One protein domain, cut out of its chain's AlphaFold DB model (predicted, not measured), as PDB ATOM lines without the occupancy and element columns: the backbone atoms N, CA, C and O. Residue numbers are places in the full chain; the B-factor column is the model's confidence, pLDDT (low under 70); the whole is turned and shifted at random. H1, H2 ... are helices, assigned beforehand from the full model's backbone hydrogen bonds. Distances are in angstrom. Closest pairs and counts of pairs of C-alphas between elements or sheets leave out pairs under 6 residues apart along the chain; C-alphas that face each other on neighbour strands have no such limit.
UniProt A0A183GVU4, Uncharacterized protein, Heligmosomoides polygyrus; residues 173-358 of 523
ATOM      1  N   ASP A 173     -10.450 -44.464  11.972       80.88
ATOM      2  CA  ASP A 173     -10.918 -43.118  12.340       80.88
ATOM      3  C   ASP A 173     -11.438 -42.285  11.141       80.88
ATOM      4  O   ASP A 173     -12.463 -41.610  11.215       80.88
ATOM      5  N   VAL A 174     -10.799 -42.383   9.970       84.50
ATOM      6  CA  VAL A 174     -11.194 -41.623   8.767       84.50
ATOM      7  C   VAL A 174     -12.508 -42.141   8.182       84.50
ATOM      8  O   VAL A 174     -13.311 -41.359   7.667       84.50
ATOM      9  N   VAL A 175     -12.743 -43.452   8.266       87.62
ATOM     10  CA  VAL A 175     -13.967 -44.085   7.758       87.62
ATOM     11  C   VAL A 175     -15.164 -43.681   8.614       87.62
ATOM     12  O   VAL A 175     -16.194 -43.267   8.075       87.62
ATOM     13  N   GLU A 176     -15.013 -43.730   9.939       89.88
ATOM     14  CA  GLU A 176     -16.052 -43.307  10.877       89.88
ATOM     15  C   GLU A 176     -16.348 -41.806  10.743       89.88
ATOM     16  O   GLU A 176     -17.512 -41.402  10.627       89.88
ATOM     17  N   LEU A 177     -15.303 -40.978  10.628       89.69
ATOM     18  CA  LEU A 177     -15.443 -39.542  10.398       89.69
ATOM     19  C   LEU A 177     -16.195 -39.238   9.097       89.69
ATOM     20  O   LEU A 177     -17.113 -38.412   9.089       89.69
ATOM     21  N   LYS A 178     -15.844 -39.913   7.995       93.94
ATOM     22  CA  LYS A 178     -16.526 -39.742   6.705       93.94
ATOM     23  C   LYS A 178     -18.001 -40.130   6.816       93.94
ATOM     24  O   LYS A 178     -18.856 -39.374   6.353       93.94
ATOM     25  N   ALA A 179     -18.320 -41.249   7.466       93.62
ATOM     26  CA  ALA A 179     -19.700 -41.691   7.666       93.62
ATOM     27  C   ALA A 179     -20.529 -40.675   8.476       93.62
ATOM     28  O   ALA A 179     -21.644 -40.325   8.071       93.62
ATOM     29  N   ALA A 180     -19.967 -40.134   9.561       93.06
ATOM     30  CA  ALA A 180     -20.603 -39.083  10.354       93.06
ATOM     31  C   ALA A 180     -20.850 -37.810   9.521       93.06
ATOM     32  O   ALA A 180     -21.965 -37.278   9.498       93.06
ATOM     33  N   MET A 181     -19.848 -37.363   8.753       96.19
ATOM     34  CA  MET A 181     -19.977 -36.205   7.860       96.19
ATOM     35  C   MET A 181     -21.048 -36.411   6.778       96.19
ATOM     36  O   MET A 181     -21.773 -35.470   6.453       96.19
ATOM     37  N   VAL A 182     -21.193 -37.624   6.233       96.81
ATOM     38  CA  VAL A 182     -22.250 -37.959   5.259       96.81
ATOM     39  C   VAL A 182     -23.639 -37.858   5.894       96.81
ATOM     40  O   VAL A 182     -24.560 -37.295   5.289       96.81
ATOM     41  N   ALA A 183     -23.813 -38.362   7.118       95.25
ATOM     42  CA  ALA A 183     -25.086 -38.275   7.831       95.25
ATOM     43  C   ALA A 183     -25.493 -36.810   8.083       95.25
ATOM     44  O   ALA A 183     -26.622 -36.407   7.771       95.25
ATOM     45  N   GLU A 184     -24.556 -35.985   8.560       95.81
ATOM     46  CA  GLU A 184     -24.779 -34.549   8.753       95.81
ATOM     47  C   GLU A 184     -25.032 -33.815   7.430       95.81
ATOM     48  O   GLU A 184     -25.923 -32.960   7.350       95.81
ATOM     49  N   PHE A 185     -24.303 -34.170   6.367       97.19
ATOM     50  CA  PHE A 185     -24.496 -33.602   5.035       97.19
ATOM     51  C   PHE A 185     -25.939 -33.787   4.577       97.19
ATOM     52  O   PHE A 185     -26.591 -32.814   4.199       97.19
ATOM     53  N   ARG A 186     -26.485 -35.005   4.675       95.31
ATOM     54  CA  ARG A 186     -27.867 -35.299   4.261       95.31
ATOM     55  C   ARG A 186     -28.898 -34.530   5.085       95.31
ATOM     56  O   ARG A 186     -29.937 -34.124   4.556       95.31
ATOM     57  N   LEU A 187     -28.631 -34.301   6.371       95.38
ATOM     58  CA  LEU A 187     -29.479 -33.466   7.222       95.38
ATOM     59  C   LEU A 187     -29.489 -32.008   6.741       95.38
ATOM     60  O   LEU A 187     -30.561 -31.430   6.541       95.38
ATOM     61  N   TYR A 188     -28.313 -31.409   6.541       95.62
ATOM     62  CA  TYR A 188     -28.212 -30.019   6.098       95.62
ATOM     63  C   TYR A 188     -28.653 -29.824   4.650       95.62
ATOM     64  O   TYR A 188     -29.229 -28.786   4.335       95.62
ATOM     65  N   TYR A 189     -28.455 -30.817   3.787       95.81
ATOM     66  CA  TYR A 189     -28.883 -30.789   2.394       95.81
ATOM     67  C   TYR A 189     -30.405 -30.720   2.277       95.81
ATOM     68  O   TYR A 189     -30.924 -29.828   1.607       95.81
ATOM     69  N   ARG A 190     -31.133 -31.566   3.023       93.75
ATOM     70  CA  ARG A 190     -32.602 -31.490   3.097       93.75
ATOM     71  C   ARG A 190     -33.072 -30.109   3.551       93.75
ATOM     72  O   ARG A 190     -33.934 -29.519   2.912       93.75
ATOM     73  N   LYS A 191     -32.452 -29.547   4.595       92.88
ATOM     74  CA  LYS A 191     -32.764 -28.185   5.067       92.88
ATOM     75  C   LYS A 191     -32.455 -27.116   4.013       92.88
ATOM     76  O   LYS A 191     -33.232 -26.181   3.847       92.88
ATOM     77  N   ALA A 192     -31.347 -27.256   3.288       93.75
ATOM     78  CA  ALA A 192     -30.920 -26.310   2.263       93.75
ATOM     79  C   ALA A 192     -31.795 -26.339   1.000       93.75
ATOM     80  O   ALA A 192     -31.839 -25.345   0.280       93.75
ATOM     81  N   LEU A 193     -32.499 -27.443   0.734       92.50
ATOM     82  CA  LEU A 193     -33.484 -27.520  -0.348       92.50
ATOM     83  C   LEU A 193     -34.790 -26.785  -0.014       92.50
ATOM     84  O   LEU A 193     -35.427 -26.258  -0.922       92.50
ATOM     85  N   LEU A 194     -35.175 -26.720   1.266       91.06
ATOM     86  CA  LEU A 194     -36.428 -26.086   1.699       91.06
ATOM     87  C   LEU A 194     -36.401 -24.557   1.581       91.06
ATOM     88  O   LEU A 194     -37.438 -23.943   1.346       91.06
ATOM     89  N   SER A 195     -35.234 -23.930   1.756       89.50
ATOM     90  CA  SER A 195     -35.101 -22.474   1.678       89.50
ATOM     91  C   SER A 195     -33.794 -22.048   1.027       89.50
ATOM     92  O   SER A 195     -32.708 -22.524   1.358       89.50
ATOM     93  N   LEU A 196     -33.907 -21.066   0.133       87.75
ATOM     94  CA  LEU A 196     -32.765 -20.411  -0.492       87.75
ATOM     95  C   LEU A 196     -32.244 -19.228   0.323       87.75
ATOM     96  O   LEU A 196     -31.091 -18.856   0.121       87.75
ATOM     97  N   ASP A 197     -33.048 -18.699   1.249       88.31
ATOM     98  CA  ASP A 197     -32.696 -17.616   2.168       88.31
ATOM     99  C   ASP A 197     -32.034 -18.205   3.422       88.31
ATOM    100  O   ASP A 197     -32.639 -18.362   4.483       88.31
ATOM    101  N   ARG A 198     -30.766 -18.587   3.278       88.88
ATOM    102  CA  ARG A 198     -29.984 -19.287   4.299       88.88
ATOM    103  C   ARG A 198     -29.134 -18.340   5.130       88.88
ATOM    104  O   ARG A 198     -28.663 -17.286   4.687       88.88
ATOM    105  N   GLN A 199     -28.866 -18.761   6.361       88.62
ATOM    106  CA  GLN A 199     -27.898 -18.085   7.211       88.62
ATOM    107  C   GLN A 199     -26.500 -18.205   6.595       88.62
ATOM    108  O   GLN A 199     -26.066 -19.305   6.247       88.62
ATOM    109  N   SER A 200     -25.792 -17.079   6.495       89.00
ATOM    110  CA  SER A 200     -24.405 -17.059   6.035       89.00
ATOM    111  C   SER A 200     -23.527 -17.919   6.935       89.00
ATOM    112  O   SER A 200     -23.589 -17.807   8.162       89.00
ATOM    113  N   LEU A 201     -22.691 -18.759   6.329       87.88
ATOM    114  CA  LEU A 201     -21.771 -19.608   7.082       87.88
ATOM    115  C   LEU A 201     -20.754 -18.733   7.823       87.88
ATOM    116  O   LEU A 201     -20.228 -17.774   7.265       87.88
ATOM    117  N   ARG A 202     -20.478 -19.013   9.094       84.06
ATOM    118  CA  ARG A 202     -19.436 -18.270   9.812       84.06
ATOM    119  C   ARG A 202     -18.076 -18.834   9.424       84.06
ATOM    120  O   ARG A 202     -17.932 -20.046   9.312       84.06
ATOM    121  N   ARG A 203     -17.100 -17.950   9.215       86.38
ATOM    122  CA  ARG A 203     -15.704 -18.345   9.029       86.38
ATOM    123  C   ARG A 203     -15.228 -19.038  10.317       86.38
ATOM    124  O   ARG A 203     -15.312 -18.390  11.362       86.38
ATOM    125  N   PRO A 204     -14.765 -20.299  10.263       84.19
ATOM    126  CA  PRO A 204     -14.101 -20.927  11.397       84.19
ATOM    127  C   PRO A 204     -12.841 -20.151  11.780       84.19
ATOM    128  O   PRO A 204     -12.202 -19.526  10.930       84.19
ATOM    129  N   GLU A 205     -12.499 -20.168  13.059       75.75
ATOM    130  CA  GLU A 205     -11.255 -19.572  13.536       75.75
ATOM    131  C   GLU A 205     -10.078 -20.474  13.179       75.75
ATOM    132  O   GLU A 205     -10.159 -21.690  13.327       75.75
ATOM    133  N   GLY A 206      -8.993 -19.868  12.706       76.94
ATOM    134  CA  GLY A 206      -7.843 -20.604  12.191       76.94
ATOM    135  C   GLY A 206      -8.028 -21.109  10.759       76.94
ATOM    136  O   GLY A 206      -8.902 -20.657  10.009       76.94
ATOM    137  N   GLU A 207      -7.132 -22.007  10.368       84.19
ATOM    138  CA  GLU A 207      -7.148 -22.665   9.066       84.19
ATOM    139  C   GLU A 207      -8.019 -23.919   9.123       84.19
ATOM    140  O   GLU A 207      -8.031 -24.649  10.113       84.19
ATOM    141  N   ILE A 208      -8.784 -24.156   8.059       89.31
ATOM    142  CA  ILE A 208      -9.595 -25.367   7.948       89.31
ATOM    143  C   ILE A 208      -8.637 -26.519   7.620       89.31
ATOM    144  O   ILE A 208      -7.921 -26.403   6.624       89.31
ATOM    145  N   PRO A 209      -8.629 -27.620   8.398       90.50
ATOM    146  CA  PRO A 209      -7.753 -28.749   8.131       90.50
ATOM    147  C   PRO A 209      -7.954 -29.286   6.711       90.50
ATOM    148  O   PRO A 209      -9.082 -29.562   6.291       90.50
ATOM    149  N   GLU A 210      -6.852 -29.468   5.987       91.44
ATOM    150  CA  GLU A 210      -6.875 -29.926   4.595       91.44
ATOM    151  C   GLU A 210      -7.567 -31.288   4.456       91.44
ATOM    152  O   GLU A 210      -8.408 -31.469   3.577       91.44
ATOM    153  N   LYS A 211      -7.328 -32.202   5.405       91.38
ATOM    154  CA  LYS A 211      -7.993 -33.514   5.464       91.38
ATOM    155  C   LYS A 211      -9.523 -33.392   5.466       91.38
ATOM    156  O   LYS A 211     -10.198 -34.098   4.723       91.38
ATOM    157  N   THR A 212     -10.082 -32.462   6.243       92.75
ATOM    158  CA  THR A 212     -11.535 -32.232   6.316       92.75
ATOM    159  C   THR A 212     -12.083 -31.636   5.017       92.75
ATOM    160  O   THR A 212     -13.202 -31.958   4.619       92.75
ATOM    161  N   LEU A 213     -11.310 -30.784   4.332       94.31
ATOM    162  CA  LEU A 213     -11.684 -30.246   3.019       94.31
ATOM    163  C   LEU A 213     -11.687 -31.328   1.936       94.31
ATOM    164  O   LEU A 213     -12.636 -31.380   1.153       94.31
ATOM    165  N   ILE A 214     -10.667 -32.191   1.911       95.31
ATOM    166  CA  ILE A 214     -10.565 -33.314   0.969       95.31
ATOM    167  C   ILE A 214     -11.752 -34.260   1.165       95.31
ATOM    168  O   ILE A 214     -12.510 -34.479   0.220       95.31
ATOM    169  N   LEU A 215     -11.991 -34.710   2.403       95.50
ATOM    170  CA  LEU A 215     -13.141 -35.558   2.742       95.50
ATOM    171  C   LEU A 215     -14.468 -34.892   2.372       95.50
ATOM    172  O   LEU A 215     -15.352 -35.521   1.793       95.50
ATOM    173  N   GLY A 216     -14.606 -33.595   2.650       96.31
ATOM    174  CA  GLY A 216     -15.790 -32.840   2.261       96.31
ATOM    175  C   GLY A 216     -16.009 -32.824   0.745       96.31
ATOM    176  O   GLY A 216     -17.129 -33.024   0.275       96.31
ATOM    177  N   ASN A 217     -14.950 -32.625  -0.039       97.12
ATOM    178  CA  ASN A 217     -15.032 -32.646  -1.497       97.12
ATOM    179  C   ASN A 217     -15.363 -34.044  -2.049       97.12
ATOM    180  O   ASN A 217     -16.134 -34.141  -3.002       97.12
ATOM    181  N   GLU A 218     -14.836 -35.113  -1.448       96.50
ATOM    182  CA  GLU A 218     -15.203 -36.493  -1.800       96.50
ATOM    183  C   GLU A 218     -16.690 -36.761  -1.571       96.50
ATOM    184  O   GLU A 218     -17.381 -37.201  -2.490       96.50
ATOM    185  N   ILE A 219     -17.205 -36.419  -0.385       96.19
ATOM    186  CA  ILE A 219     -18.629 -36.569  -0.051       96.19
ATOM    187  C   ILE A 219     -19.489 -35.783  -1.042       96.19
ATOM    188  O   ILE A 219     -20.487 -36.289  -1.555       96.19
ATOM    189  N   LEU A 220     -19.087 -34.547  -1.353       95.94
ATOM    190  CA  LEU A 220     -19.786 -33.715  -2.327       95.94
ATOM    191  C   LEU A 220     -19.821 -34.379  -3.712       95.94
ATOM    192  O   LEU A 220     -20.867 -34.378  -4.361       95.94
ATOM    193  N   LYS A 221     -18.700 -34.950  -4.165       95.06
ATOM    194  CA  LYS A 221     -18.597 -35.662  -5.445       95.06
ATOM    195  C   LYS A 221     -19.502 -36.887  -5.476       95.06
ATOM    196  O   LYS A 221     -20.278 -37.029  -6.420       95.06
ATOM    197  N   GLU A 222     -19.452 -37.726  -4.448       94.25
ATOM    198  CA  GLU A 222     -20.278 -38.930  -4.332       94.25
ATOM    199  C   GLU A 222     -21.776 -38.586  -4.346       94.25
ATOM    200  O   GLU A 222     -22.531 -39.108  -5.166       94.25
ATOM    201  N   GLU A 223     -22.221 -37.647  -3.512       92.69
ATOM    202  CA  GLU A 223     -23.641 -37.296  -3.383       92.69
ATOM    203  C   GLU A 223     -24.193 -36.573  -4.631       92.69
ATOM    204  O   GLU A 223     -25.341 -36.777  -5.048       92.69
ATOM    205  N   LEU A 224     -23.366 -35.773  -5.310       91.44
ATOM    206  CA  LEU A 224     -23.745 -35.139  -6.576       91.44
ATOM    207  C   LEU A 224     -23.728 -36.099  -7.774       91.44
ATOM    208  O   LEU A 224     -24.374 -35.813  -8.789       91.44
ATOM    209  N   LEU A 225     -22.978 -37.201  -7.700       90.94
ATOM    210  CA  LEU A 225     -23.072 -38.303  -8.659       90.94
ATOM    211  C   LEU A 225     -24.340 -39.126  -8.404       90.94
ATOM    212  O   LEU A 225     -25.113 -39.332  -9.337       90.94
ATOM    213  N   ARG A 226     -24.616 -39.491  -7.144       87.56
ATOM    214  CA  ARG A 226     -25.815 -40.253  -6.743       87.56
ATOM    215  C   ARG A 226     -27.119 -39.564  -7.133       87.56
ATOM    216  O   ARG A 226     -28.037 -40.209  -7.622       87.56
ATOM    217  N   SER A 227     -27.207 -38.251  -6.928       81.44
ATOM    218  CA  SER A 227     -28.422 -37.481  -7.228       81.44
ATOM    219  C   SER A 227     -28.605 -37.150  -8.716       81.44
ATOM    220  O   SER A 227     -29.662 -36.639  -9.085       81.44
ATOM    221  N   ASN A 228     -27.580 -37.364  -9.559       78.69
ATOM    222  CA  ASN A 228     -27.514 -36.962 -10.975       78.69
ATOM    223  C   ASN A 228     -28.057 -35.538 -11.251       78.69
ATOM    224  O   ASN A 228     -28.537 -35.215 -12.342       78.69
ATOM    225  N   SER A 229     -28.020 -34.648 -10.250       71.44
ATOM    226  CA  SER A 229     -28.710 -33.371 -10.363       71.44
ATOM    227  C   SER A 229     -27.854 -32.394 -11.156       71.44
ATOM    228  O   SER A 229     -26.810 -31.921 -10.706       71.44
ATOM    229  N   ARG A 230     -28.322 -32.057 -12.359       77.62
ATOM    230  CA  ARG A 230     -27.712 -31.021 -13.211       77.62
ATOM    231  C   ARG A 230     -28.183 -29.607 -12.856       77.62
ATOM    232  O   ARG A 230     -27.708 -28.640 -13.458       77.62
ATOM    233  N   SER A 231     -29.110 -29.488 -11.901       88.69
ATOM    234  CA  SER A 231     -29.697 -28.214 -11.490       88.69
ATOM    235  C   SER A 231     -28.723 -27.396 -10.638       88.69
ATOM    236  O   SER A 231     -28.077 -27.913  -9.725       88.69
ATOM    237  N   LEU A 232     -28.652 -26.085 -10.894       91.06
ATOM    238  CA  LEU A 232     -27.859 -25.185 -10.053       91.06
ATOM    239  C   LEU A 232     -28.395 -25.137  -8.618       91.06
ATOM    240  O   LEU A 232     -27.617 -24.986  -7.683       91.06
ATOM    241  N   THR A 233     -29.711 -25.268  -8.441       92.06
ATOM    242  CA  THR A 233     -30.362 -25.255  -7.124       92.06
ATOM    243  C   THR A 233     -29.847 -26.395  -6.247       92.06
ATOM    244  O   THR A 233     -29.423 -26.146  -5.122       92.06
ATOM    245  N   SER A 234     -29.796 -27.620  -6.779       93.19
ATOM    246  CA  SER A 234     -29.253 -28.769  -6.047       93.19
ATOM    247  C   SER A 234     -27.758 -28.622  -5.772       93.19
ATOM    248  O   SER A 234     -27.319 -28.863  -4.648       93.19
ATOM    249  N   LEU A 235     -26.975 -28.155  -6.754       94.50
ATOM    250  CA  LEU A 235     -25.547 -27.890  -6.552       94.50
ATOM    251  C   LEU A 235     -25.333 -26.877  -5.421       94.50
ATOM    252  O   LEU A 235     -24.544 -27.110  -4.512       94.50
ATOM    253  N   ASN A 236     -26.061 -25.765  -5.449       95.31
ATOM    254  CA  ASN A 236     -25.953 -24.717  -4.449       95.31
ATOM    255  C   ASN A 236     -26.403 -25.203  -3.054       95.31
ATOM    256  O   ASN A 236     -25.744 -24.894  -2.062       95.31
ATOM    257  N   ALA A 237     -27.465 -26.009  -2.958       95.75
ATOM    258  CA  ALA A 237     -27.870 -26.647  -1.703       95.75
ATOM    259  C   ALA A 237     -26.798 -27.618  -1.173       95.75
ATOM    260  O   ALA A 237     -26.483 -27.586   0.015       95.75
ATOM    261  N   SER A 238     -26.185 -28.414  -2.053       96.19
ATOM    262  CA  SER A 238     -25.126 -29.372  -1.702       96.19
ATOM    263  C   SER A 238     -23.874 -28.665  -1.190       96.19
ATOM    264  O   SER A 238     -23.351 -29.015  -0.137       96.19
ATOM    265  N   VAL A 239     -23.430 -27.608  -1.881       96.69
ATOM    266  CA  VAL A 239     -22.266 -26.811  -1.465       96.69
ATOM    267  C   VAL A 239     -22.508 -26.151  -0.113       96.69
ATOM    268  O   VAL A 239     -21.626 -26.163   0.739       96.69
ATOM    269  N   TYR A 240     -23.707 -25.615   0.124       96.75
ATOM    270  CA  TYR A 240     -24.053 -25.075   1.436       96.75
ATOM    271  C   TYR A 240     -24.022 -26.148   2.527       96.75
ATOM    272  O   TYR A 240     -23.469 -25.912   3.599       96.75
ATOM    273  N   ALA A 241     -24.610 -27.315   2.257       97.06
ATOM    274  CA  ALA A 241     -24.692 -28.405   3.216       97.06
ATOM    275  C   ALA A 241     -23.305 -28.904   3.619       97.06
ATOM    276  O   ALA A 241     -23.001 -28.935   4.808       97.06
ATOM    277  N   ILE A 242     -22.437 -29.210   2.651       97.50
ATOM    278  CA  ILE A 242     -21.096 -29.713   2.959       97.50
ATOM    279  C   ILE A 242     -20.234 -28.659   3.650       97.50
ATOM    280  O   ILE A 242     -19.534 -28.955   4.614       97.50
ATOM    281  N   ALA A 243     -20.350 -27.399   3.232       96.44
ATOM    282  CA  ALA A 243     -19.668 -26.300   3.888       96.44
ATOM    283  C   ALA A 243     -20.128 -26.139   5.345       96.44
ATOM    284  O   ALA A 243     -19.313 -25.882   6.228       96.44
ATOM    285  N   LYS A 244     -21.423 -26.336   5.622       95.56
ATOM    286  CA  LYS A 244     -21.958 -26.326   6.986       95.56
ATOM    287  C   LYS A 244     -21.389 -27.468   7.828       95.56
ATOM    288  O   LYS A 244     -20.990 -27.190   8.953       95.56
ATOM    289  N   VAL A 245     -21.307 -28.686   7.285       96.44
ATOM    290  CA  VAL A 245     -20.678 -29.844   7.953       96.44
ATOM    291  C   VAL A 245     -19.228 -29.530   8.315       96.44
ATOM    292  O   VAL A 245     -18.856 -29.614   9.481       96.44
ATOM    293  N   ILE A 246     -18.431 -29.073   7.343       95.56
ATOM    294  CA  ILE A 246     -17.016 -28.735   7.559       95.56
ATOM    295  C   ILE A 246     -16.879 -27.672   8.656       95.56
ATOM    296  O   ILE A 246     -16.091 -27.836   9.580       95.56
ATOM    297  N   VAL A 247     -17.669 -26.593   8.594       92.81
ATOM    298  CA  VAL A 247     -17.641 -25.530   9.614       92.81
ATOM    299  C   VAL A 247     -18.007 -26.066  10.995       92.81
ATOM    300  O   VAL A 247     -17.314 -25.754  11.960       92.81
ATOM    301  N   THR A 248     -19.086 -26.845  11.105       91.38
ATOM    302  CA  THR A 248     -19.517 -27.428  12.382       91.38
ATOM    303  C   THR A 248     -18.424 -28.323  12.954       91.38
ATOM    304  O   THR A 248     -18.103 -28.194  14.134       91.38
ATOM    305  N   ARG A 249     -17.790 -29.154  12.117       91.50
ATOM    306  CA  ARG A 249     -16.748 -30.070  12.572       91.50
ATOM    307  C   ARG A 249     -15.497 -29.347  13.049       91.50
ATOM    308  O   ARG A 249     -15.025 -29.631  14.140       91.50
ATOM    309  N   VAL A 250     -15.027 -28.346  12.308       89.19
ATOM    310  CA  VAL A 250     -13.872 -27.537  12.732       89.19
ATOM    311  C   VAL A 250     -14.142 -26.829  14.062       89.19
ATOM    312  O   VAL A 250     -13.261 -26.756  14.916       89.19
ATOM    313  N   ILE A 251     -15.363 -26.322  14.269       85.88
ATOM    314  CA  ILE A 251     -15.750 -25.699  15.543       85.88
ATOM    315  C   ILE A 251     -15.766 -26.731  16.678       85.88
ATOM    316  O   ILE A 251     -15.337 -26.407  17.787       85.88
ATOM    317  N   GLN A 252     -16.252 -27.943  16.410       86.44
ATOM    318  CA  GLN A 252     -16.311 -29.023  17.391       86.44
ATOM    319  C   GLN A 252     -14.906 -29.495  17.782       86.44
ATOM    320  O   GLN A 252     -14.567 -29.420  18.959       86.44
ATOM    321  N   ASP A 253     -14.061 -29.831  16.806       84.00
ATOM    322  CA  ASP A 253     -12.675 -30.262  17.029       84.00
ATOM    323  C   ASP A 253     -11.893 -29.212  17.837       84.00
ATOM    324  O   ASP A 253     -11.115 -29.528  18.740       84.00
ATOM    325  N   TYR A 254     -12.122 -27.930  17.547       79.62
ATOM    326  CA  TYR A 254     -11.535 -26.836  18.310       79.62
ATOM    327  C   TYR A 254     -12.083 -26.740  19.739       79.62
ATOM    328  O   TYR A 254     -11.325 -26.510  20.681       79.62
ATOM    329  N   SER A 255     -13.394 -26.918  19.927       78.75
ATOM    330  CA  SER A 255     -14.004 -26.939  21.258       78.75
ATOM    331  C   SER A 255     -13.489 -28.104  22.102       78.75
ATOM    332  O   SER A 255     -13.269 -27.913  23.299       78.75
ATOM    333  N   ASP A 256     -13.263 -29.263  21.485       81.50
ATOM    334  CA  ASP A 256     -12.773 -30.471  22.146       81.50
ATOM    335  C   ASP A 256     -11.316 -30.313  22.590       81.50
ATOM    336  O   ASP A 256     -10.986 -30.638  23.729       81.50
ATOM    337  N   ARG A 257     -10.461 -29.674  21.778       78.44
ATOM    338  CA  ARG A 257      -9.087 -29.313  22.184       78.44
ATOM    339  C   ARG A 257      -9.038 -28.372  23.388       78.44
ATOM    340  O   ARG A 257      -8.105 -28.436  24.180       78.44
ATOM    341  N   LEU A 258     -10.032 -27.496  23.529       76.06
ATOM    342  CA  LEU A 258     -10.122 -26.526  24.629       76.06
ATOM    343  C   LEU A 258     -10.876 -27.059  25.851       76.06
ATOM    344  O   LEU A 258     -10.942 -26.379  26.876       76.06
ATOM    345  N   LYS A 259     -11.496 -28.235  25.746       82.75
ATOM    346  CA  LYS A 259     -12.225 -28.883  26.836       82.75
ATOM    347  C   LYS A 259     -11.356 -29.116  28.087       82.75
ATOM    348  O   LYS A 259     -11.790 -28.644  29.138       82.75
ATOM    349  N   PRO A 260     -10.132 -29.681  28.007       84.12
ATOM    350  CA  PRO A 260      -9.317 -29.927  29.200       84.12
ATOM    351  C   PRO A 260      -8.913 -28.638  29.929       84.12
ATOM    352  O   PRO A 260      -8.917 -28.588  31.155       84.12
ATOM    353  N   GLU A 261      -8.622 -27.550  29.206       82.62
ATOM    354  CA  GLU A 261      -8.307 -26.259  29.837       82.62
ATOM    355  C   GLU A 261      -9.520 -25.656  30.563       82.62
ATOM    356  O   GLU A 261      -9.379 -25.049  31.626       82.62
ATOM    357  N   LYS A 262     -10.727 -25.825  30.004       84.12
ATOM    358  CA  LYS A 262     -11.971 -25.396  30.657       84.12
ATOM    359  C   LYS A 262     -12.255 -26.226  31.905       84.12
ATOM    360  O   LYS A 262     -12.643 -25.645  32.914       84.12
ATOM    361  N   GLU A 263     -12.073 -27.540  31.830       89.50
ATOM    362  CA  GLU A 263     -12.254 -28.459  32.960       89.50
ATOM    363  C   GLU A 263     -11.276 -28.121  34.086       89.50
ATOM    364  O   GLU A 263     -11.713 -27.865  35.205       89.50
ATOM    365  N   ARG A 264      -9.991 -27.930  33.766       90.44
ATOM    366  CA  ARG A 264      -8.970 -27.510  34.735       90.44
ATOM    367  C   ARG A 264      -9.307 -26.186  35.427       90.44
ATOM    368  O   ARG A 264      -9.116 -26.052  36.632       90.44
ATOM    369  N   LEU A 265      -9.830 -25.201  34.691       91.31
ATOM    370  CA  LEU A 265     -10.275 -23.933  35.285       91.31
ATOM    371  C   LEU A 265     -11.444 -24.139  36.259       91.31
ATOM    372  O   LEU A 265     -11.481 -23.507  37.315       91.31
ATOM    373  N   VAL A 266     -12.402 -25.001  35.909       91.56
ATOM    374  CA  VAL A 266     -13.548 -25.321  36.772       91.56
ATOM    375  C   VAL A 266     -13.087 -26.043  38.037       91.56
ATOM    376  O   VAL A 266     -13.491 -25.650  39.130       91.56
ATOM    377  N   GLU A 267     -12.207 -27.035  37.910       94.12
ATOM    378  CA  GLU A 267     -11.632 -27.773  39.039       94.12
ATOM    379  C   GLU A 267     -10.862 -26.844  39.986       94.12
ATOM    380  O   GLU A 267     -11.139 -26.818  41.186       94.12
ATOM    381  N   ALA A 268      -9.967 -26.002  39.458       92.69
ATOM    382  CA  ALA A 268      -9.212 -25.040  40.262       92.69
ATOM    383  C   ALA A 268     -10.137 -24.029  40.974       92.69
ATOM    384  O   ALA A 268      -9.931 -23.687  42.142       92.69
ATOM    385  N   ALA A 269     -11.212 -23.581  40.316       93.50
ATOM    386  CA  ALA A 269     -12.203 -22.698  40.932       93.50
ATOM    387  C   ALA A 269     -12.994 -23.388  42.063       93.50
ATOM    388  O   ALA A 269     -13.253 -22.771  43.103       93.50
ATOM    389  N   GLN A 270     -13.349 -24.665  41.897       95.44
ATOM    390  CA  GLN A 270     -14.007 -25.466  42.937       95.44
ATOM    391  C   GLN A 270     -13.080 -25.721  44.131       95.44
ATOM    392  O   GLN A 270     -13.500 -25.567  45.283       95.44
ATOM    393  N   GLN A 271     -11.807 -26.038  43.874       94.94
ATOM    394  CA  GLN A 271     -10.784 -26.174  44.912       94.94
ATOM    395  C   GLN A 271     -10.640 -24.873  45.710       94.94
ATOM    396  O   GLN A 271     -10.724 -24.895  46.937       94.94
ATOM    397  N   ARG A 272     -10.547 -23.718  45.033       95.88
ATOM    398  CA  ARG A 272     -10.512 -22.395  45.679       95.88
ATOM    399  C   ARG A 272     -11.720 -22.165  46.590       95.88
ATOM    400  O   ARG A 272     -11.558 -21.727  47.728       95.88
ATOM    401  N   SER A 273     -12.931 -22.458  46.109       95.38
ATOM    402  CA  SER A 273     -14.163 -22.304  46.896       95.38
ATOM    403  C   SER A 273     -14.169 -23.200  48.140       95.38
ATOM    404  O   SER A 273     -14.504 -22.744  49.237       95.38
ATOM    405  N   THR A 274     -13.719 -24.446  47.991       95.00
ATOM    406  CA  THR A 274     -13.610 -25.412  49.091       95.00
ATOM    407  C   THR A 274     -12.612 -24.936  50.145       95.00
ATOM    408  O   THR A 274     -12.947 -24.905  51.327       95.00
ATOM    409  N   LEU A 275     -11.427 -24.476  49.733       94.88
ATOM    410  CA  LEU A 275     -10.406 -23.941  50.639       94.88
ATOM    411  C   LEU A 275     -10.913 -22.719  51.421       94.88
ATOM    412  O   LEU A 275     -10.749 -22.663  52.639       94.88
ATOM    413  N   ILE A 276     -11.600 -21.780  50.760       94.69
ATOM    414  CA  ILE A 276     -12.221 -20.618  51.422       94.69
ATOM    415  C   ILE A 276     -13.254 -21.065  52.466       94.69
ATOM    416  O   ILE A 276     -13.283 -20.525  53.577       94.69
ATOM    417  N   SER A 277     -14.086 -22.055  52.137       95.31
ATOM    418  CA  SER A 277     -15.072 -22.622  53.063       95.31
ATOM    419  C   SER A 277     -14.397 -23.247  54.291       95.31
ATOM    420  O   SER A 277     -14.756 -22.928  55.426       95.31
ATOM    421  N   LEU A 278     -13.355 -24.061  54.088       93.62
ATOM    422  CA  LEU A 278     -12.593 -24.693  55.170       93.62
ATOM    423  C   LEU A 278     -11.907 -23.663  56.078       93.62
ATOM    424  O   LEU A 278     -12.045 -23.737  57.301       93.62
ATOM    425  N   ILE A 279     -11.237 -22.661  55.502       94.12
ATOM    426  CA  ILE A 279     -10.622 -21.558  56.257       94.12
ATOM    427  C   ILE A 279     -11.686 -20.803  57.060       94.12
ATOM    428  O   ILE A 279     -11.473 -20.501  58.232       94.12
ATOM    429  N   SER A 280     -12.859 -20.553  56.474       94.38
ATOM    430  CA  SER A 280     -13.966 -19.874  57.161       94.38
ATOM    431  C   SER A 280     -14.481 -20.674  58.361       94.38
ATOM    432  O   SER A 280     -14.742 -20.093  59.418       94.38
ATOM    433  N   ILE A 281     -14.581 -22.003  58.229       93.44
ATOM    434  CA  ILE A 281     -14.957 -22.913  59.321       93.44
ATOM    435  C   ILE A 281     -13.921 -22.851  60.454       93.44
ATOM    436  O   ILE A 281     -14.298 -22.693  61.617       93.44
ATOM    437  N   LEU A 282     -12.626 -22.926  60.130       92.62
ATOM    438  CA  LEU A 282     -11.542 -22.856  61.118       92.62
ATOM    439  C   LEU A 282     -11.482 -21.487  61.813       92.62
ATOM    440  O   LEU A 282     -11.370 -21.418  63.037       92.62
ATOM    441  N   ALA A 283     -11.635 -20.393  61.063       92.44
ATOM    442  CA  ALA A 283     -11.646 -19.035  61.601       92.44
ATOM    443  C   ALA A 283     -12.858 -18.775  62.512       92.44
ATOM    444  O   ALA A 283     -12.757 -18.033  63.492       92.44
ATOM    445  N   ALA A 284     -14.019 -19.358  62.203       91.06
ATOM    446  CA  ALA A 284     -15.192 -19.295  63.073       91.06
ATOM    447  C   ALA A 284     -14.963 -20.059  64.387       91.06
ATOM    448  O   ALA A 284     -15.339 -19.569  65.452       91.06
ATOM    449  N   GLU A 285     -14.306 -21.219  64.331       91.44
ATOM    450  CA  GLU A 285     -13.966 -21.983  65.532       91.44
ATOM    451  C   GLU A 285     -12.908 -21.276  66.394       91.44
ATOM    452  O   GLU A 285     -13.050 -21.250  67.616       91.44
ATOM    453  N   LEU A 286     -11.888 -20.651  65.796       90.19
ATOM    454  CA  LEU A 286     -10.919 -19.837  66.544       90.19
ATOM    455  C   LEU A 286     -11.603 -18.686  67.281       90.19
ATOM    456  O   LEU A 286     -11.383 -18.510  68.479       90.19
ATOM    457  N   ARG A 287     -12.489 -17.951  66.595       88.50
ATOM    458  CA  ARG A 287     -13.292 -16.881  67.210       88.50
ATOM    459  C   ARG A 287     -14.158 -17.404  68.353       88.50
ATOM    460  O   ARG A 287     -14.223 -16.768  69.400       88.50
ATOM    461  N   ARG A 288     -14.774 -18.581  68.192       89.56
ATOM    462  CA  ARG A 288     -15.560 -19.233  69.251       89.56
ATOM    463  C   ARG A 288     -14.697 -19.549  70.475       89.56
ATOM    464  O   ARG A 288     -15.098 -19.218  71.583       89.56
ATOM    465  N   ARG A 289     -13.525 -20.169  70.288       87.62
ATOM    466  CA  ARG A 289     -12.601 -20.506  71.387       87.62
ATOM    467  C   ARG A 289     -12.094 -19.258  72.108       87.62
ATOM    468  O   ARG A 289     -12.064 -19.250  73.331       87.62
ATOM    469  N   HIS A 290     -11.760 -18.203  71.365       86.38
ATOM    470  CA  HIS A 290     -11.362 -16.922  71.946       86.38
ATOM    471  C   HIS A 290     -12.493 -16.305  72.780       86.38
ATOM    472  O   HIS A 290     -12.276 -15.946  73.927       86.38
ATOM    473  N   ALA A 291     -13.714 -16.238  72.243       85.94
ATOM    474  CA  ALA A 291     -14.855 -15.659  72.950       85.94
ATOM    475  C   ALA A 291     -15.217 -16.426  74.237       85.94
ATOM    476  O   ALA A 291     -15.512 -15.793  75.245       85.94
ATOM    477  N   VAL A 292     -15.123 -17.764  74.230       83.94
ATOM    478  CA  VAL A 292     -15.284 -18.589  75.445       83.94
ATOM    479  C   VAL A 292     -14.190 -18.283  76.470       83.94
ATOM    480  O   VAL A 292     -14.497 -18.096  77.643       83.94
ATOM    481  N   ASN A 293     -12.929 -18.187  76.039       82.12
ATOM    482  CA  ASN A 293     -11.808 -17.892  76.935       82.12
ATOM    483  C   ASN A 293     -11.864 -16.466  77.511       82.12
ATOM    484  O   ASN A 293     -11.409 -16.246  78.626       82.12
ATOM    485  N   SER A 294     -12.427 -15.506  76.772       83.69
ATOM    486  CA  SER A 294     -12.622 -14.117  77.212       83.69
ATOM    487  C   SER A 294     -13.912 -13.895  78.017       83.69
ATOM    488  O   SER A 294     -14.250 -12.750  78.298       83.69
ATOM    489  N   GLY A 295     -14.668 -14.951  78.347       75.19
ATOM    490  CA  GLY A 295     -15.911 -14.842  79.122       75.19
ATOM    491  C   GLY A 295     -17.081 -14.177  78.381       75.19
ATOM    492  O   GLY A 295     -18.067 -13.800  79.008       75.19
ATOM    493  N   MET A 296     -17.003 -14.027  77.055       75.62
ATOM    494  CA  MET A 296     -18.075 -13.444  76.242       75.62
ATOM    495  C   MET A 296     -19.118 -14.499  75.843       75.62
ATOM    496  O   MET A 296     -18.803 -15.679  75.671       75.62
ATOM    497  N   HIS A 297     -20.369 -14.075  75.621       67.56
ATOM    498  CA  HIS A 297     -21.436 -14.960  75.141       67.56
ATOM    499  C   HIS A 297     -21.096 -15.553  73.764       67.56
ATOM    500  O   HIS A 297     -21.212 -14.903  72.726       67.56
ATOM    501  N   ALA A 298     -20.704 -16.826  73.755       69.00
ATOM    502  CA  ALA A 298     -20.377 -17.586  72.558       69.00
ATOM    503  C   ALA A 298     -21.155 -18.903  72.513       69.00
ATOM    504  O   ALA A 298     -21.637 -19.411  73.526       69.00
ATOM    505  N   ARG A 299     -21.249 -19.508  71.323       67.62
ATOM    506  CA  ARG A 299     -21.809 -20.859  71.184       67.62
ATOM    507  C   ARG A 299     -20.978 -21.846  72.013       67.62
ATOM    508  O   ARG A 299     -19.789 -22.033  71.751       67.62
ATOM    509  N   ALA A 300     -21.632 -22.532  72.951       65.94
ATOM    510  CA  ALA A 300     -20.987 -23.519  73.819       65.94
ATOM    511  C   ALA A 300     -20.398 -24.708  73.037       65.94
ATOM    512  O   ALA A 300     -19.398 -25.294  73.444       65.94
ATOM    513  N   ARG A 301     -20.997 -25.062  71.889       79.56
ATOM    514  CA  ARG A 301     -20.634 -26.253  71.107       79.56
ATOM    515  C   ARG A 301     -20.067 -25.899  69.722       79.56
ATOM    516  O   ARG A 301     -20.598 -24.995  69.074       79.56
ATOM    517  N   PRO A 302     -19.061 -26.648  69.224       84.88
ATOM    518  CA  PRO A 302     -18.567 -26.508  67.855       84.88
ATOM    519  C   PRO A 302     -19.612 -26.919  66.811       84.88
ATOM    520  O   PRO A 302     -20.400 -27.848  67.047       84.88
ATOM    521  N   THR A 303     -19.563 -26.269  65.646       88.31
ATOM    522  CA  THR A 303     -20.401 -26.559  64.470       88.31
ATOM    523  C   THR A 303     -20.172 -27.988  63.964       88.31
ATOM    524  O   THR A 303     -19.046 -28.481  63.999       88.31
ATOM    525  N   SER A 304     -21.219 -28.640  63.442       89.00
ATOM    526  CA  SER A 304     -21.139 -30.002  62.879       89.00
ATOM    527  C   SER A 304     -20.008 -30.148  61.848       89.00
ATOM    528  O   SER A 304     -19.161 -31.027  61.983       89.00
ATOM    529  N   SER A 305     -19.899 -29.203  60.906       87.81
ATOM    530  CA  SER A 305     -18.847 -29.188  59.880       87.81
ATOM    531  C   SER A 305     -17.430 -29.126  60.464       87.81
ATOM    532  O   SER A 305     -16.528 -29.782  59.952       87.81
ATOM    533  N   PHE A 306     -17.229 -28.397  61.570       91.62
ATOM    534  CA  PHE A 306     -15.937 -28.377  62.261       91.62
ATOM    535  C   PHE A 306     -15.639 -29.717  62.940       91.62
ATOM    536  O   PHE A 306     -14.493 -30.140  62.942       91.62
ATOM    537  N   ARG A 307     -16.640 -30.425  63.483       89.50
ATOM    538  CA  ARG A 307     -16.421 -31.750  64.097       89.50
ATOM    539  C   ARG A 307     -15.943 -32.771  63.075       89.50
ATOM    540  O   ARG A 307     -15.028 -33.531  63.369       89.50
ATOM    541  N   THR A 308     -16.534 -32.769  61.883       90.81
ATOM    542  CA  THR A 308     -16.083 -33.617  60.773       90.81
ATOM    543  C   THR A 308     -14.644 -33.275  60.395       90.81
ATOM    544  O   THR A 308     -13.800 -34.164  60.341       90.81
ATOM    545  N   LEU A 309     -14.334 -31.985  60.237       91.00
ATOM    546  CA  LEU A 309     -12.986 -31.521  59.903       91.00
ATOM    547  C   LEU A 309     -11.953 -31.860  60.992       91.00
ATOM    548  O   LEU A 309     -10.839 -32.276  60.690       91.00
ATOM    549  N   ALA A 310     -12.336 -31.729  62.262       90.50
ATOM    550  CA  ALA A 310     -11.489 -32.032  63.407       90.50
ATOM    551  C   ALA A 310     -11.162 -33.524  63.511       90.50
ATOM    552  O   ALA A 310     -10.044 -33.861  63.886       90.50
ATOM    553  N   ARG A 311     -12.097 -34.408  63.134       91.00
ATOM    554  CA  ARG A 311     -11.839 -35.853  63.027       91.00
ATOM    555  C   ARG A 311     -10.849 -36.161  61.907       91.00
ATOM    556  O   ARG A 311      -9.912 -36.912  62.129       91.00
ATOM    557  N   VAL A 312     -11.039 -35.556  60.733       90.69
ATOM    558  CA  VAL A 312     -10.203 -35.805  59.546       90.69
ATOM    559  C   VAL A 312      -8.765 -35.314  59.743       90.69
ATOM    560  O   VAL A 312      -7.829 -36.001  59.355       90.69
ATOM    561  N   HIS A 313      -8.573 -34.153  60.375       87.56
ATOM    562  CA  HIS A 313      -7.245 -33.556  60.578       87.56
ATOM    563  C   HIS A 313      -6.703 -33.702  62.010       87.56
ATOM    564  O   HIS A 313      -5.770 -32.990  62.374       87.56
ATOM    565  N   ALA A 314      -7.295 -34.584  62.828       89.06
ATOM    566  CA  ALA A 314      -6.898 -34.848  64.218       89.06
ATOM    567  C   ALA A 314      -6.691 -33.571  65.069       89.06
ATOM    568  O   ALA A 314      -5.731 -33.435  65.829       89.06
ATOM    569  N   ILE A 315      -7.601 -32.603  64.934       88.94
ATOM    570  CA  ILE A 315      -7.477 -31.283  65.564       88.94
ATOM    571  C   ILE A 315      -7.911 -31.366  67.026       88.94
ATOM    572  O   ILE A 315      -9.096 -31.542  67.317       88.94
ATOM    573  N   SER A 316      -6.977 -31.126  67.946       82.00
ATOM    574  CA  SER A 316      -7.269 -31.099  69.384       82.00
ATOM    575  C   SER A 316      -7.132 -29.688  69.962       82.00
ATOM    576  O   SER A 316      -8.041 -29.164  70.614       82.00
ATOM    577  N   ARG A 317      -6.020 -29.006  69.674       86.81
ATOM    578  CA  ARG A 317      -5.652 -27.729  70.302       86.81
ATOM    579  C   ARG A 317      -5.798 -26.556  69.335       86.81
ATOM    580  O   ARG A 317      -5.826 -26.716  68.119       86.81
ATOM    581  N   SER A 318      -5.850 -25.339  69.878       87.75
ATOM    582  CA  SER A 318      -5.925 -24.114  69.062       87.75
ATOM    583  C   SER A 318      -4.691 -23.931  68.168       87.75
ATOM    584  O   SER A 318      -4.804 -23.399  67.067       87.75
ATOM    585  N   ARG A 319      -3.525 -24.444  68.589       88.94
ATOM    586  CA  ARG A 319      -2.293 -24.457  67.782       88.94
ATOM    587  C   ARG A 319      -2.426 -25.314  66.518       88.94
ATOM    588  O   ARG A 319      -1.888 -24.937  65.482       88.94
ATOM    589  N   ASP A 320      -3.161 -26.424  66.589       88.81
ATOM    590  CA  ASP A 320      -3.382 -27.318  65.445       88.81
ATOM    591  C   ASP A 320      -4.290 -26.645  64.411       88.81
ATOM    592  O   ASP A 320      -4.032 -26.726  63.211       88.81
ATOM    593  N   ILE A 321      -5.290 -25.887  64.883       90.69
ATOM    594  CA  ILE A 321      -6.144 -25.060  64.022       90.69
ATOM    595  C   ILE A 321      -5.314 -24.002  63.293       90.69
ATOM    596  O   ILE A 321      -5.452 -23.860  62.083       90.69
ATOM    597  N   LEU A 322      -4.444 -23.280  64.006       91.19
ATOM    598  CA  LEU A 322      -3.596 -22.248  63.400       91.19
ATOM    599  C   LEU A 322      -2.650 -22.837  62.346       91.19
ATOM    600  O   LEU A 322      -2.574 -22.305  61.245       91.19
ATOM    601  N   ARG A 323      -1.998 -23.971  62.639       92.06
ATOM    602  CA  ARG A 323      -1.125 -24.674  61.679       92.06
ATOM    603  C   ARG A 323      -1.875 -25.098  60.417       92.06
ATOM    604  O   ARG A 323      -1.396 -24.849  59.311       92.06
ATOM    605  N   LEU A 324      -3.052 -25.709  60.576       92.31
ATOM    606  CA  LEU A 324      -3.883 -26.109  59.443       92.31
ATOM    607  C   LEU A 324      -4.360 -24.889  58.647       92.31
ATOM    608  O   LEU A 324      -4.323 -24.909  57.423       92.31
ATOM    609  N   MET A 325      -4.747 -23.809  59.327       92.75
ATOM    610  CA  MET A 325      -5.172 -22.572  58.677       92.75
ATOM    611  C   MET A 325      -4.038 -21.948  57.854       92.75
ATOM    612  O   MET A 325      -4.269 -21.592  56.705       92.75
ATOM    613  N   THR A 326      -2.810 -21.876  58.381       93.50
ATOM    614  CA  THR A 326      -1.640 -21.382  57.632       93.50
ATOM    615  C   THR A 326      -1.371 -22.223  56.383       93.50
ATOM    616  O   THR A 326      -1.149 -21.663  55.311       93.50
ATOM    617  N   ARG A 327      -1.454 -23.557  56.491       95.00
ATOM    618  CA  ARG A 327      -1.307 -24.458  55.338       95.00
ATOM    619  C   ARG A 327      -2.385 -24.207  54.279       95.00
ATOM    620  O   ARG A 327      -2.049 -24.008  53.116       95.00
ATOM    621  N   LEU A 328      -3.656 -24.162  54.682       93.94
ATOM    622  CA  LEU A 328      -4.776 -23.936  53.764       93.94
ATOM    623  C   LEU A 328      -4.730 -22.545  53.120       93.94
ATOM    624  O   LEU A 328      -5.114 -22.403  51.965       93.94
ATOM    625  N   ILE A 329      -4.245 -21.521  53.832       94.44
ATOM    626  CA  ILE A 329      -4.010 -20.186  53.263       94.44
ATOM    627  C   ILE A 329      -2.907 -20.242  52.195       94.44
ATOM    628  O   ILE A 329      -3.065 -19.652  51.127       94.44
ATOM    629  N   GLY A 330      -1.816 -20.975  52.445       94.75
ATOM    630  CA  GLY A 330      -0.765 -21.204  51.449       94.75
ATOM    631  C   GLY A 330      -1.298 -21.899  50.191       94.75
ATOM    632  O   GLY A 330      -1.093 -21.410  49.082       94.75
ATOM    633  N   GLU A 331      -2.057 -22.981  50.368       95.12
ATOM    634  CA  GLU A 331      -2.721 -23.700  49.272       95.12
ATOM    635  C   GLU A 331      -3.725 -22.797  48.528       95.12
ATOM    636  O   GLU A 331      -3.744 -22.770  47.297       95.12
ATOM    637  N   LEU A 332      -4.496 -21.971  49.245       96.06
ATOM    638  CA  LEU A 332      -5.437 -21.018  48.651       96.06
ATOM    639  C   LEU A 332      -4.729 -19.983  47.772       96.06
ATOM    640  O   LEU A 332      -5.238 -19.649  46.701       96.06
ATOM    641  N   ASN A 333      -3.572 -19.478  48.199       95.88
ATOM    642  CA  ASN A 333      -2.799 -18.512  47.421       95.88
ATOM    643  C   ASN A 333      -2.282 -19.131  46.114       95.88
ATOM    644  O   ASN A 333      -2.392 -18.503  45.059       95.88
ATOM    645  N   ILE A 334      -1.795 -20.377  46.166       95.56
ATOM    646  CA  ILE A 334      -1.335 -21.119  44.983       95.56
ATOM    647  C   ILE A 334      -2.491 -21.330  43.999       95.56
ATOM    648  O   ILE A 334      -2.379 -20.957  42.831       95.56
ATOM    649  N   VAL A 335      -3.626 -21.854  44.473       94.75
ATOM    650  CA  VAL A 335      -4.800 -22.106  43.620       94.75
ATOM    651  C   VAL A 335      -5.372 -20.797  43.070       94.75
ATOM    652  O   VAL A 335      -5.767 -20.728  41.910       94.75
ATOM    653  N   THR A 336      -5.378 -19.718  43.857       94.94
ATOM    654  CA  THR A 336      -5.824 -18.398  43.380       94.94
ATOM    655  C   THR A 336      -4.925 -17.881  42.256       94.94
ATOM    656  O   THR A 336      -5.429 -17.369  41.256       94.94
ATOM    657  N   LEU A 337      -3.605 -18.056  42.372       95.12
ATOM    658  CA  LEU A 337      -2.670 -17.714  41.303       95.12
ATOM    659  C   LEU A 337      -2.914 -18.563  40.044       95.12
ATOM    660  O   LEU A 337      -2.877 -18.026  38.939       95.12
ATOM    661  N   GLU A 338      -3.176 -19.862  40.193       93.56
ATOM    662  CA  GLU A 338      -3.501 -20.749  39.070       93.56
ATOM    663  C   GLU A 338      -4.802 -20.342  38.368       93.56
ATOM    664  O   GLU A 338      -4.806 -20.182  37.147       93.56
ATOM    665  N   VAL A 339      -5.877 -20.083  39.120       93.31
ATOM    666  CA  VAL A 339      -7.151 -19.591  38.569       93.31
ATOM    667  C   VAL A 339      -6.929 -18.294  37.795       93.31
ATOM    668  O   VAL A 339      -7.334 -18.201  36.639       93.31
ATOM    669  N   ASN A 340      -6.209 -17.327  38.369       93.50
ATOM    670  CA  ASN A 340      -5.911 -16.062  37.695       93.50
ATOM    671  C   ASN A 340      -5.093 -16.270  36.408       93.50
ATOM    672  O   ASN A 340      -5.357 -15.621  35.395       93.50
ATOM    673  N   LYS A 341      -4.116 -17.188  36.414       92.38
ATOM    674  CA  LYS A 341      -3.337 -17.552  35.218       92.38
ATOM    675  C   LYS A 341      -4.228 -18.163  34.133       92.38
ATOM    676  O   LYS A 341      -4.123 -17.755  32.977       92.38
ATOM    677  N   LEU A 342      -5.113 -19.095  34.491       88.94
ATOM    678  CA  LEU A 342      -6.045 -19.745  33.561       88.94
ATOM    679  C   LEU A 342      -7.090 -18.759  33.019       88.94
ATOM    680  O   LEU A 342      -7.383 -18.759  31.824       88.94
ATOM    681  N   GLU A 343      -7.609 -17.862  33.856       88.69
ATOM    682  CA  GLU A 343      -8.510 -16.789  33.432       88.69
ATOM    683  C   GLU A 343      -7.810 -15.797  32.502       88.69
ATOM    684  O   GLU A 343      -8.357 -15.449  31.455       88.69
ATOM    685  N   ALA A 344      -6.581 -15.384  32.817       87.06
ATOM    686  CA  ALA A 344      -5.782 -14.529  31.946       87.06
ATOM    687  C   ALA A 344      -5.468 -15.221  30.612       87.06
ATOM    688  O   ALA A 344      -5.576 -14.596  29.556       87.06
ATOM    689  N   ALA A 345      -5.137 -16.516  30.627       83.00
ATOM    690  CA  ALA A 345      -4.940 -17.312  29.419       83.00
ATOM    691  C   ALA A 345      -6.223 -17.370  28.578       83.00
ATOM    692  O   ALA A 345      -6.175 -17.075  27.382       83.00
ATOM    693  N   LYS A 346      -7.377 -17.622  29.208       82.69
ATOM    694  CA  LYS A 346      -8.702 -17.580  28.575       82.69
ATOM    695  C   LYS A 346      -9.015 -16.201  27.997       82.69
ATOM    696  O   LYS A 346      -9.520 -16.120  26.882       82.69
ATOM    697  N   GLN A 347      -8.699 -15.112  28.694       77.50
ATOM    698  CA  GLN A 347      -8.908 -13.751  28.189       77.50
ATOM    699  C   GLN A 347      -7.996 -13.439  27.003       77.50
ATOM    700  O   GLN A 347      -8.483 -12.991  25.968       77.50
ATOM    701  N   ARG A 348      -6.695 -13.744  27.090       77.44
ATOM    702  CA  ARG A 348      -5.753 -13.618  25.962       77.44
ATOM    703  C   ARG A 348      -6.200 -14.464  24.778       77.44
ATOM    704  O   ARG A 348      -6.068 -14.051  23.632       77.44
ATOM    705  N   PHE A 349      -6.721 -15.655  25.044       70.12
ATOM    706  CA  PHE A 349      -7.308 -16.516  24.036       70.12
ATOM    707  C   PHE A 349      -8.547 -15.868  23.407       70.12
ATOM    708  O   PHE A 349      -8.600 -15.773  22.194       70.12
ATOM    709  N   LEU A 350      -9.498 -15.336  24.182       68.62
ATOM    710  CA  LEU A 350     -10.676 -14.627  23.658       68.62
ATOM    711  C   LEU A 350     -10.306 -13.359  22.870       68.62
ATOM    712  O   LEU A 350     -10.964 -13.020  21.887       68.62
ATOM    713  N   GLN A 351      -9.250 -12.661  23.281       64.69
ATOM    714  CA  GLN A 351      -8.710 -11.511  22.561       64.69
ATOM    715  C   GLN A 351      -8.079 -11.936  21.228       64.69
ATOM    716  O   GLN A 351      -8.371 -11.317  20.206       64.69
ATOM    717  N   ARG A 352      -7.303 -13.031  21.208       64.69
ATOM    718  CA  ARG A 352      -6.747 -13.635  19.980       64.69
ATOM    719  C   ARG A 352      -7.848 -14.173  19.055       64.69
ATOM    720  O   ARG A 352      -7.844 -13.881  17.864       64.69
ATOM    721  N   LYS A 353      -8.836 -14.863  19.632       58.38
ATOM    722  CA  LYS A 353     -10.053 -15.395  19.002       58.38
ATOM    723  C   LYS A 353     -10.813 -14.331  18.212       58.38
ATOM    724  O   LYS A 353     -11.313 -14.587  17.124       58.38
ATOM    725  N   ARG A 354     -10.895 -13.118  18.760       49.03
ATOM    726  CA  ARG A 354     -11.626 -12.006  18.142       49.03
ATOM    727  C   ARG A 354     -10.977 -11.475  16.855       49.03
ATOM    728  O   ARG A 354     -11.709 -10.901  16.053       49.03
ATOM    729  N   GLY A 355      -9.674 -11.688  16.629       46.97
ATOM    730  CA  GLY A 355      -8.953 -11.187  15.450       46.97
ATOM    731  C   GLY A 355      -9.085  -9.667  15.225       46.97
ATOM    732  O   GLY A 355      -9.630  -8.928  16.050       46.97
ATOM    733  N   ALA A 356      -8.595  -9.174  14.082       46.53
ATOM    734  CA  ALA A 356      -9.039  -7.878  13.565       46.53
ATOM    735  C   ALA A 356     -10.514  -8.003  13.117       46.53
ATOM    736  O   ALA A 356     -10.862  -9.023  12.513       46.53
ATOM    737  N   PRO A 357     -11.389  -7.017  13.405       42.00
ATOM    738  CA  PRO A 357     -12.833  -7.145  13.211       42.00
ATOM    739  C   PRO A 357     -13.187  -7.602  11.783       42.00
ATOM    740  O   PRO A 357     -12.810  -6.925  10.825       42.00
ATOM    741  N   PRO A 358     -13.925  -8.715  11.600       44.62
ATOM    742  CA  PRO A 358     -14.244  -9.246  10.269       44.62
ATOM    743  C   PRO A 358     -15.146  -8.329   9.425       44.62
ATOM    744  O   PRO A 358     -15.183  -8.453   8.203       44.62
TER     745      PRO A 358
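What this domain is: This is residues 173 to 358 of the 523 residues of an uncharacterized protein of Heligmosomoides polygyrus (UniProt A0A183GVU4). Two long helices, H6 and H4, lie side by side and run opposite ways; H5 packs across H4 near the far end of this pair. At its other end H4 follows H3, nearly end to end, out of a head of three helices in which H1 crosses the hairpin of H2 and H3. The printed part has 186 residues with six named helices, H1 to H6 in order, and no named strand: the class is all helix. It is an extended rod, with a radius of gyration of the C-alphas of 29.3 A and spans of 94 by 34 by 32 A.

Where its parts are: Find C-alpha 318 at (-5.925, -24.114, 69.062); from there H6, residues 318 to 354, runs 52.6 A to C-alpha 354 at (-11.626, -12.006, 18.142). H4, residues 259 to 293, spans 51.3 A, and H5 is residues 304 to 312. Toward low z look for H3, residues 232 to 257, 37.5 A; H2, residues 210 to 226, 24.4 A; and H1, residues 173 to 194, 32.5 A, which begins at C-alpha 173 at (-10.918, -43.118, 12.340).

How they stand to each other: H6 touches H4 at a shallow tilt of 29 degrees, opposite ways; their closest C-alphas, of Leu 332 and Arg 272, are 6.0 A apart. H4 touches H5 with residues 281 to 285 alone, about perpendicular at 76 degrees, closest at the C-alphas of Ile 281 and Phe 306, 6.3 A. H3 and H4 meet only through their link. H3 touches H1 with residues 233 to 245 alone, at a steep tilt of 48 degrees, the C-alphas of Ala 241 and Tyr 188 being closest at 4.8 A. H2 and H3 form a helical hairpin at a shallow tilt of 31 degrees, closest at the C-alphas of Gly 216 and Ile 242, 6.2 A. H6 and H3 are apart. In H1 to H6 every O i to N i+4 pair is within hydrogen-bond range.

The domain as a whole: The two C-alphas farthest apart, of Arg 230 and Gly 295, are 94.5 A apart. The printed part has no cut; the link from H1 to H2, 15 residues, is long. Residues 225 to 232 stand free. Look for pLDDT under 70 at residues 297 to 300 and 350 to 358.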